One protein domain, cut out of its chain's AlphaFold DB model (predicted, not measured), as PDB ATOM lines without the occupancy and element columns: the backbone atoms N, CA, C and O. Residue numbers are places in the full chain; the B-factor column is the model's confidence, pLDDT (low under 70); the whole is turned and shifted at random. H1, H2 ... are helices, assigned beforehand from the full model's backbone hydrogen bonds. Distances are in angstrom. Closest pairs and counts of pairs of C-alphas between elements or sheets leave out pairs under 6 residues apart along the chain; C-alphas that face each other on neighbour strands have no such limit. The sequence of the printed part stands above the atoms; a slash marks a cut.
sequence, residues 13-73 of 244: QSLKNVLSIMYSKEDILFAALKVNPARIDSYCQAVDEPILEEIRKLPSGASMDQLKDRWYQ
ATOM      1  N   GLN A  13     121.588 120.877 113.116       74.19
ATOM      2  CA  GLN A  13     121.924 120.605 114.511       74.19
ATOM      3  C   GLN A  13     120.682 120.536 115.412       74.19
ATOM      4  O   GLN A  13     120.591 119.652 116.262       74.19
ATOM      5  N   SER A  14     119.711 121.439 115.229       77.31
ATOM      6  CA  SER A  14     118.477 121.420 116.026       77.31
ATOM      7  C   SER A  14     117.642 120.162 115.770       77.31
ATOM      8  O   SER A  14     117.146 119.565 116.723       77.31
ATOM      9  N   LEU A  15     117.569 119.695 114.518       76.50
ATOM     10  CA  LEU A  15     116.870 118.457 114.171       76.50
ATOM     11  C   LEU A  15     117.587 117.231 114.743       76.50
ATOM     12  O   LEU A  15     116.951 116.398 115.379       76.50
ATOM     13  N   LYS A  16     118.918 117.161 114.622       74.06
ATOM     14  CA  LYS A  16     119.740 116.106 115.240       74.06
ATOM     15  C   LYS A  16     119.522 116.002 116.757       74.06
ATOM     16  O   LYS A  16     119.441 114.897 117.298       74.06
ATOM     17  N   ASN A  17     119.392 117.142 117.436       72.75
ATOM     18  CA  ASN A  17     119.114 117.180 118.871       72.75
ATOM     19  C   ASN A  17     117.710 116.649 119.190       72.75
ATOM     20  O   ASN A  17     117.573 115.807 120.075       72.75
ATOM     21  N   VAL A  18     116.683 117.089 118.452       72.00
ATOM     22  CA  VAL A  18     115.303 116.597 118.618       72.00
ATOM     23  C   VAL A  18     115.237 115.088 118.409       72.00
ATOM     24  O   VAL A  18     114.665 114.388 119.235       72.00
ATOM     25  N   LEU A  19     115.884 114.575 117.366       70.44
ATOM     26  CA  LEU A  19     115.943 113.143 117.072       70.44
ATOM     27  C   LEU A  19     116.588 112.342 118.204       70.44
ATOM     28  O   LEU A  19     116.056 111.319 118.623       70.44
ATOM     29  N   SER A  20     117.690 112.850 118.757       68.62
ATOM     30  CA  SER A  20     118.363 112.217 119.896       68.62
ATOM     31  C   SER A  20     117.487 112.208 121.155       68.62
ATOM     32  O   SER A  20     117.490 111.226 121.896       68.62
ATOM     33  N   ILE A  21     116.718 113.279 121.389       66.75
ATOM     34  CA  ILE A  21     115.768 113.370 122.505       66.75
ATOM     35  C   ILE A  21     114.623 112.376 122.310       66.75
ATOM     36  O   ILE A  21     114.336 111.613 123.232       66.75
ATOM     37  N   MET A  22     114.006 112.366 121.126       65.50
ATOM     38  CA  MET A  22     112.901 111.465 120.789       65.50
ATOM     39  C   MET A  22     113.315 110.004 120.954       65.50
ATOM     40  O   MET A  22     112.598 109.262 121.614       65.50
ATOM     41  N   TYR A  23     114.507 109.635 120.474       69.88
ATOM     42  CA  TYR A  23     115.081 108.306 120.690       69.88
ATOM     43  C   TYR A  23     115.257 107.978 122.178       69.88
ATOM     44  O   TYR A  23     114.767 106.970 122.666       69.88
ATOM     45  N   SER A  24     115.876 108.881 122.951       67.81
ATOM     46  CA  SER A  24     116.116 108.659 124.390       67.81
ATOM     47  C   SER A  24     114.843 108.542 125.245       67.81
ATOM     48  O   SER A  24     114.924 108.271 126.446       67.81
ATOM     49  N   LYS A  25     113.677 108.836 124.659       69.00
ATOM     50  CA  LYS A  25     112.357 108.821 125.299       69.00
ATOM     51  C   LYS A  25     111.357 107.946 124.542       69.00
ATOM     52  O   LYS A  25     110.165 108.016 124.846       69.00
ATOM     53  N   GLU A  26     111.820 107.141 123.588       70.50
ATOM     54  CA  GLU A  26     110.968 106.352 122.699       70.50
ATOM     55  C   GLU A  26     110.086 105.380 123.494       70.50
ATOM     56  O   GLU A  26     108.868 105.385 123.320       70.50
ATOM     57  N   ASP A  27     110.649 104.697 124.493       67.44
ATOM     58  CA  ASP A  27     109.911 103.803 125.398       67.44
ATOM     59  C   ASP A  27     108.739 104.504 126.107       67.44
ATOM     60  O   ASP A  27     107.634 103.968 126.219       67.44
ATOM     61  N   ILE A  28     108.961 105.742 126.566       71.00
ATOM     62  CA  ILE A  28     107.951 106.546 127.267       71.00
ATOM     63  C   ILE A  28     106.850 106.972 126.292       71.00
ATOM     64  O   ILE A  28     105.670 106.946 126.646       71.00
ATOM     65  N   LEU A  29     107.216 107.344 125.063       65.19
ATOM     66  CA  LEU A  29     106.268 107.704 124.008       65.19
ATOM     67  C   LEU A  29     105.412 106.503 123.592       65.19
ATOM     68  O   LEU A  29     104.193 106.634 123.481       65.19
ATOM     69  N   PHE A  30     106.018 105.328 123.421       67.69
ATOM     70  CA  PHE A  30     105.313 104.097 123.062       67.69
ATOM     71  C   PHE A  30     104.344 103.670 124.169       67.69
ATOM     72  O   PHE A  30     103.188 103.337 123.885       67.69
ATOM     73  N   ALA A  31     104.773 103.766 125.433       71.06
ATOM     74  CA  ALA A  31     103.923 103.509 126.590       71.06
ATOM     75  C   ALA A  31     102.752 104.503 126.686       71.06
ATOM     76  O   ALA A  31     101.603 104.093 126.865       71.06
ATOM     77  N   ALA A  32     103.013 105.805 126.512       66.81
ATOM     78  CA  ALA A  32     101.987 106.849 126.565       66.81
ATOM     79  C   ALA A  32     100.936 106.696 125.454       66.81
ATOM     80  O   ALA A  32      99.743 106.899 125.687       66.81
ATOM     81  N   LEU A  33     101.371 106.297 124.257       64.50
ATOM     82  CA  LEU A  33     100.506 106.065 123.100       64.50
ATOM     83  C   LEU A  33      99.825 104.689 123.117       64.50
ATOM     84  O   LEU A  33      99.023 104.406 122.226       64.50
ATOM     85  N   LYS A  34     100.120 103.843 124.116       73.00
ATOM     86  CA  LYS A  34      99.630 102.459 124.221       73.00
ATOM     87  C   LYS A  34      99.862 101.676 122.924       73.00
ATOM     88  O   LYS A  34      98.965 100.986 122.434       73.00
ATOM     89  N   VAL A  35     101.052 101.827 122.337       63.75
ATOM     90  CA  VAL A  35     101.423 101.133 121.098       63.75
ATOM     91  C   VAL A  35     101.343  99.629 121.345       63.75
ATOM     92  O   VAL A  35     101.921  99.120 122.301       63.75
ATOM     93  N   ASN A  36     100.593  98.916 120.503       66.62
ATOM     94  CA  ASN A  36     100.503  97.462 120.592       66.62
ATOM     95  C   ASN A  36     101.897  96.860 120.319       66.62
ATOM     96  O   ASN A  36     102.414  97.087 119.223       66.62
ATOM     97  N   PRO A  37     102.481  96.077 121.247       68.44
ATOM     98  CA  PRO A  37     103.805  95.482 121.069       68.44
ATOM     99  C   PRO A  37     103.939  94.640 119.796       68.44
ATOM    100  O   PRO A  37     104.975  94.683 119.144       68.44
ATOM    101  N   ALA A  38     102.864  93.972 119.362       64.88
ATOM    102  CA  ALA A  38     102.850  93.189 118.122       64.88
ATOM    103  C   ALA A  38     103.001  94.040 116.842       64.88
ATOM    104  O   ALA A  38     103.168  93.503 115.752       64.88
ATOM    105  N   ARG A  39     102.906  95.373 116.948       55.28
ATOM    106  CA  ARG A  39     103.053  96.319 115.828       55.28
ATOM    107  C   ARG A  39     104.435  96.973 115.762       55.28
ATOM    108  O   ARG A  39     104.709  97.685 114.796       55.28
ATOM    109  N   ILE A  40     105.278  96.758 116.775       60.84
ATOM    110  CA  ILE A  40     106.616  97.361 116.869       60.84
ATOM    111  C   ILE A  40     107.541  96.773 115.796       60.84
ATOM    112  O   ILE A  40     108.255  97.516 115.132       60.84
ATOM    113  N   ASP A  41     107.426  95.474 115.518       56.56
ATOM    114  CA  ASP A  41     108.265  94.789 114.525       56.56
ATOM    115  C   ASP A  41     107.774  94.944 113.072       56.56
ATOM    116  O   ASP A  41     108.456  94.524 112.139       56.56
ATOM    117  N   SER A  42     106.604  95.558 112.852       55.16
ATOM    118  CA  SER A  42     106.015  95.737 111.515       55.16
ATOM    119  C   SER A  42     106.141  97.173 111.002       55.16
ATOM    120  O   SER A  42     107.045  97.469 110.227       55.16
ATOM    121  N   TYR A  43     105.257  98.085 111.419       48.81
ATOM    122  CA  TYR A  43     105.180  99.451 110.863       48.81
ATOM    123  C   TYR A  43     105.301 100.573 111.906       48.81
ATOM    124  O   TYR A  43     105.332 101.754 111.550       48.81
ATOM    125  N   CYS A  44     105.376 100.233 113.195       48.56
ATOM    126  CA  CYS A  44     105.755 101.147 114.276       48.56
ATOM    127  C   CYS A  44     107.165 100.814 114.774       48.56
ATOM    128  O   CYS A  44     107.374 100.631 115.970       48.56
ATOM    129  N   GLN A  45     108.107 100.727 113.835       58.06
ATOM    130  CA  GLN A  45     109.504 100.429 114.131       58.06
ATOM    131  C   GLN A  45     110.122 101.546 114.974       58.06
ATOM    132  O   GLN A  45     109.878 102.731 114.726       58.06
ATOM    133  N   ALA A  46     110.914 101.141 115.965       62.53
ATOM    134  CA  ALA A  46     111.818 102.033 116.675       62.53
ATOM    135  C   ALA A  46     112.783 102.698 115.682       62.53
ATOM    136  O   ALA A  46     113.062 102.150 114.609       62.53
ATOM    137  N   VAL A  47     113.299 103.878 116.025       65.62
ATOM    138  CA  VAL A  47     114.353 104.504 115.215       65.62
ATOM    139  C   VAL A  47     115.546 103.546 115.124       65.62
ATOM    140  O   VAL A  47     116.115 103.156 116.137       65.62
ATOM    141  N   ASP A  48     115.932 103.190 113.898       70.06
ATOM    142  CA  ASP A  48     117.066 102.310 113.606       70.06
ATOM    143  C   ASP A  48     118.360 102.894 114.211       70.06
ATOM    144  O   ASP A  48     118.852 103.950 113.799       70.06
ATOM    145  N   GLU A  49     118.889 102.236 115.244       75.19
ATOM    146  CA  GLU A  49     120.033 102.703 116.032       75.19
ATOM    147  C   GLU A  49     121.299 102.932 115.173       75.19
ATOM    148  O   GLU A  49     121.929 103.988 115.306       75.19
ATOM    149  N   PRO A  50     121.640 102.049 114.214       78.75
ATOM    150  CA  PRO A  50     122.592 102.335 113.143       78.75
ATOM    151  C   PRO A  50     122.386 103.675 112.415       78.75
ATOM    152  O   PRO A  50     123.351 104.425 112.243       78.75
ATOM    153  N   ILE A  51     121.151 104.016 112.019       73.81
ATOM    154  CA  ILE A  51     120.843 105.298 111.352       73.81
ATOM    155  C   ILE A  51     121.115 106.464 112.303       73.81
ATOM    156  O   ILE A  51     121.720 107.471 111.916       73.81
ATOM    157  N   LEU A  52     120.707 106.327 113.565       77.12
ATOM    158  CA  LEU A  52     120.931 107.352 114.577       77.12
ATOM    159  C   LEU A  52     122.425 107.598 114.823       77.12
ATOM    160  O   LEU A  52     122.848 108.753 114.930       77.12
ATOM    161  N   GLU A  53     123.235 106.542 114.871       81.38
ATOM    162  CA  GLU A  53     124.690 106.640 114.999       81.38
ATOM    163  C   GLU A  53     125.336 107.337 113.794       81.38
ATOM    164  O   GLU A  53     126.238 108.164 113.957       81.38
ATOM    165  N   GLU A  54     124.850 107.092 112.576       81.62
ATOM    166  CA  GLU A  54     125.307 107.837 111.398       81.62
ATOM    167  C   GLU A  54     124.948 109.326 111.459       81.62
ATOM    168  O   GLU A  54     125.786 110.186 111.166       81.62
ATOM    169  N   ILE A  55     123.734 109.658 111.904       81.81
ATOM    170  CA  ILE A  55     123.302 111.048 112.103       81.81
ATOM    171  C   ILE A  55     124.131 111.722 113.209       81.81
ATOM    172  O   ILE A  55     124.521 112.892 113.093       81.81
ATOM    173  N   ARG A  56     124.466 110.993 114.281       80.38
ATOM    174  CA  ARG A  56     125.340 111.477 115.364       80.38
ATOM    175  C   ARG A  56     126.751 111.795 114.886       80.38
ATOM    176  O   ARG A  56     127.335 112.763 115.376       80.38
ATOM    177  N   LYS A  57     127.253 111.076 113.883       86.25
ATOM    178  CA  LYS A  57     128.567 111.319 113.267       86.25
ATOM    179  C   LYS A  57     128.602 112.525 112.322       86.25
ATOM    180  O   LYS A  57     129.691 112.948 111.941       86.25
ATOM    181  N   LEU A  58     127.455 113.115 111.961       82.94
ATOM    182  CA  LEU A  58     127.443 114.329 111.139       82.94
ATOM    183  C   LEU A  58     128.167 115.493 111.844       82.94
ATOM    184  O   LEU A  58     127.896 115.744 113.027       82.94
ATOM    185  N   PRO A  59     129.041 116.226 111.127       84.38
ATOM    186  CA  PRO A  59     129.754 117.370 111.681       84.38
ATOM    187  C   PRO A  59     128.785 118.505 112.033       84.38
ATOM    188  O   PRO A  59     127.730 118.651 111.420       84.38
ATOM    189  N   SER A  60     129.173 119.365 112.976       75.81
ATOM    190  CA  SER A  60     128.336 120.477 113.462       75.81
ATOM    191  C   SER A  60     127.935 121.485 112.371       75.81
ATOM    192  O   SER A  60     126.977 122.231 112.549       75.81
ATOM    193  N   GLY A  61     128.658 121.508 111.244       78.25
ATOM    194  CA  GLY A  61     128.369 122.328 110.060       78.25
ATOM    195  C   GLY A  61     127.680 121.582 108.910       78.25
ATOM    196  O   GLY A  61     127.699 122.085 107.789       78.25
ATOM    197  N   ALA A  62     127.138 120.382 109.144       81.50
ATOM    198  CA  ALA A  62     126.466 119.605 108.104       81.50
ATOM    199  C   ALA A  62     125.294 120.381 107.482       81.50
ATOM    200  O   ALA A  62     124.580 121.088 108.188       81.50
ATOM    201  N   SER A  63     125.079 120.239 106.173       78.44
ATOM    202  CA  SER A  63     123.934 120.831 105.474       78.44
ATOM    203  C   SER A  63     122.647 120.028 105.701       78.44
ATOM    204  O   SER A  63     122.668 118.890 106.177       78.44
ATOM    205  N   MET A  64     121.503 120.611 105.332       75.50
ATOM    206  CA  MET A  64     120.223 119.902 105.400       75.50
ATOM    207  C   MET A  64     120.155 118.719 104.441       75.50
ATOM    208  O   MET A  64     119.613 117.676 104.793       75.50
ATOM    209  N   ASP A  65     120.801 118.841 103.284       67.62
ATOM    210  CA  ASP A  65     120.920 117.740 102.335       67.62
ATOM    211  C   ASP A  65     121.747 116.594 102.920       67.62
ATOM    212  O   ASP A  65     121.338 115.447 102.817       67.62
ATOM    213  N   GLN A  66     122.852 116.880 103.619       71.81
ATOM    214  CA  GLN A  66     123.662 115.842 104.270       71.81
ATOM    215  C   GLN A  66     122.901 115.118 105.388       71.81
ATOM    216  O   GLN A  66     123.033 113.903 105.530       71.81
ATOM    217  N   LEU A  67     122.095 115.847 106.169       76.62
ATOM    218  CA  LEU A  67     121.229 115.240 107.180       76.62
ATOM    219  C   LEU A  67     120.149 114.367 106.535       76.62
ATOM    220  O   LEU A  67     119.963 113.233 106.964       76.62
ATOM    221  N   LYS A  68     119.479 114.871 105.491       68.00
ATOM    222  CA  LYS A  68     118.463 114.137 104.724       68.00
ATOM    223  C   LYS A  68     119.043 112.853 104.130       68.00
ATOM    224  O   LYS A  68     118.449 111.790 104.271       68.00
ATOM    225  N   ASP A  69     120.217 112.940 103.518       70.19
ATOM    226  CA  ASP A  69     120.871 111.809 102.867       70.19
ATOM    227  C   ASP A  69     121.231 110.707 103.878       70.19
ATOM    228  O   ASP A  69     121.081 109.531 103.579       70.19
ATOM    229  N   ARG A  70     121.626 111.048 105.112       77.12
ATOM    230  CA  ARG A  70     121.828 110.050 106.184       77.12
ATOM    231  C   ARG A  70     120.517 109.533 106.766       77.12
ATOM    232  O   ARG A  70     120.373 108.331 106.942       77.12
ATOM    233  N   TRP A  71     119.561 110.427 107.015       71.44
ATOM    234  CA  TRP A  71     118.250 110.093 107.577       71.44
ATOM    235  C   TRP A  71     117.516 109.052 106.736       71.44
ATOM    236  O   TRP A  71     116.963 108.095 107.266       71.44
ATOM    237  N   TYR A  72     117.554 109.216 105.417       63.72
ATOM    238  CA  TYR A  72     116.937 108.266 104.508       63.72
ATOM    239  C   TYR A  72     117.924 107.223 103.948       63.72
ATOM    240  O   TYR A  72     117.579 106.496 103.021       63.72
ATOM    241  N   GLN A  73     119.149 107.117 104.487       65.00
ATOM    242  CA  GLN A  73     120.200 106.188 104.020       65.00
ATOM    243  C   GLN A  73     120.468 106.269 102.505       65.00
ATOM    244  O   GLN A  73     120.644 105.269 101.810       65.00
TER     245      GLN A  73
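This is residues 13 to 73 of the 244 residues of the protein "Ribose-phosphate pyrophosphokinase" of human gut metagenome (UniProt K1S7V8). Three short helices, H1, H3 and H4, make a loose cluster, with H3 and H4 as a hairpin; H2 leads on from H1 toward the other end, where residues 33 to 48 fold back to H3 in an open loop. The 61 printed residues, with four named helices and no named strand, are all helix in class and loose, with a radius of gyration of the C-alphas of 13.1 A and spans of 38 by 19 by 15 A.

H1, residues 13 to 24, and H2, residues 26 to 32, meet only through their link. With residues 16 to 20 alone, H1 only just touches H3, residues 49 to 56, with 3 pairs of C-alphas within 8 A, closest Lys 16 and Ile 55 at 6.9 A; they run opposite ways at a shallow tilt of 28 degrees. H3 touches H4, residues 64 to 71, closest C-alphas Ile 55 and Arg 70, 6.2 A; this hairpin runs opposite ways at a shallow tilt of 20 degrees. H1 and H4 are near each other; H2 is apart from H3 and H4. In H1, H2, H3 and H4 every O i to N i+4 pair is within hydrogen-bond range.

H1 begins at C-alpha 13 (121.924, 120.605, 114.511) and is 16.6 A long; H2 is 9.8 A, H3 10.3 A and H4 10.2 A, ending at C-alpha 71 (118.250, 110.093, 107.577).

The farthest C-alphas, Ala 38 and Gly 61, are 39.6 A apart. The printed part has no cut; the link from H2 to H3 is long, 16 residues. Mean pLDDT of the printed part is 70.4, with 28 residues under 70, among them 35 to 47.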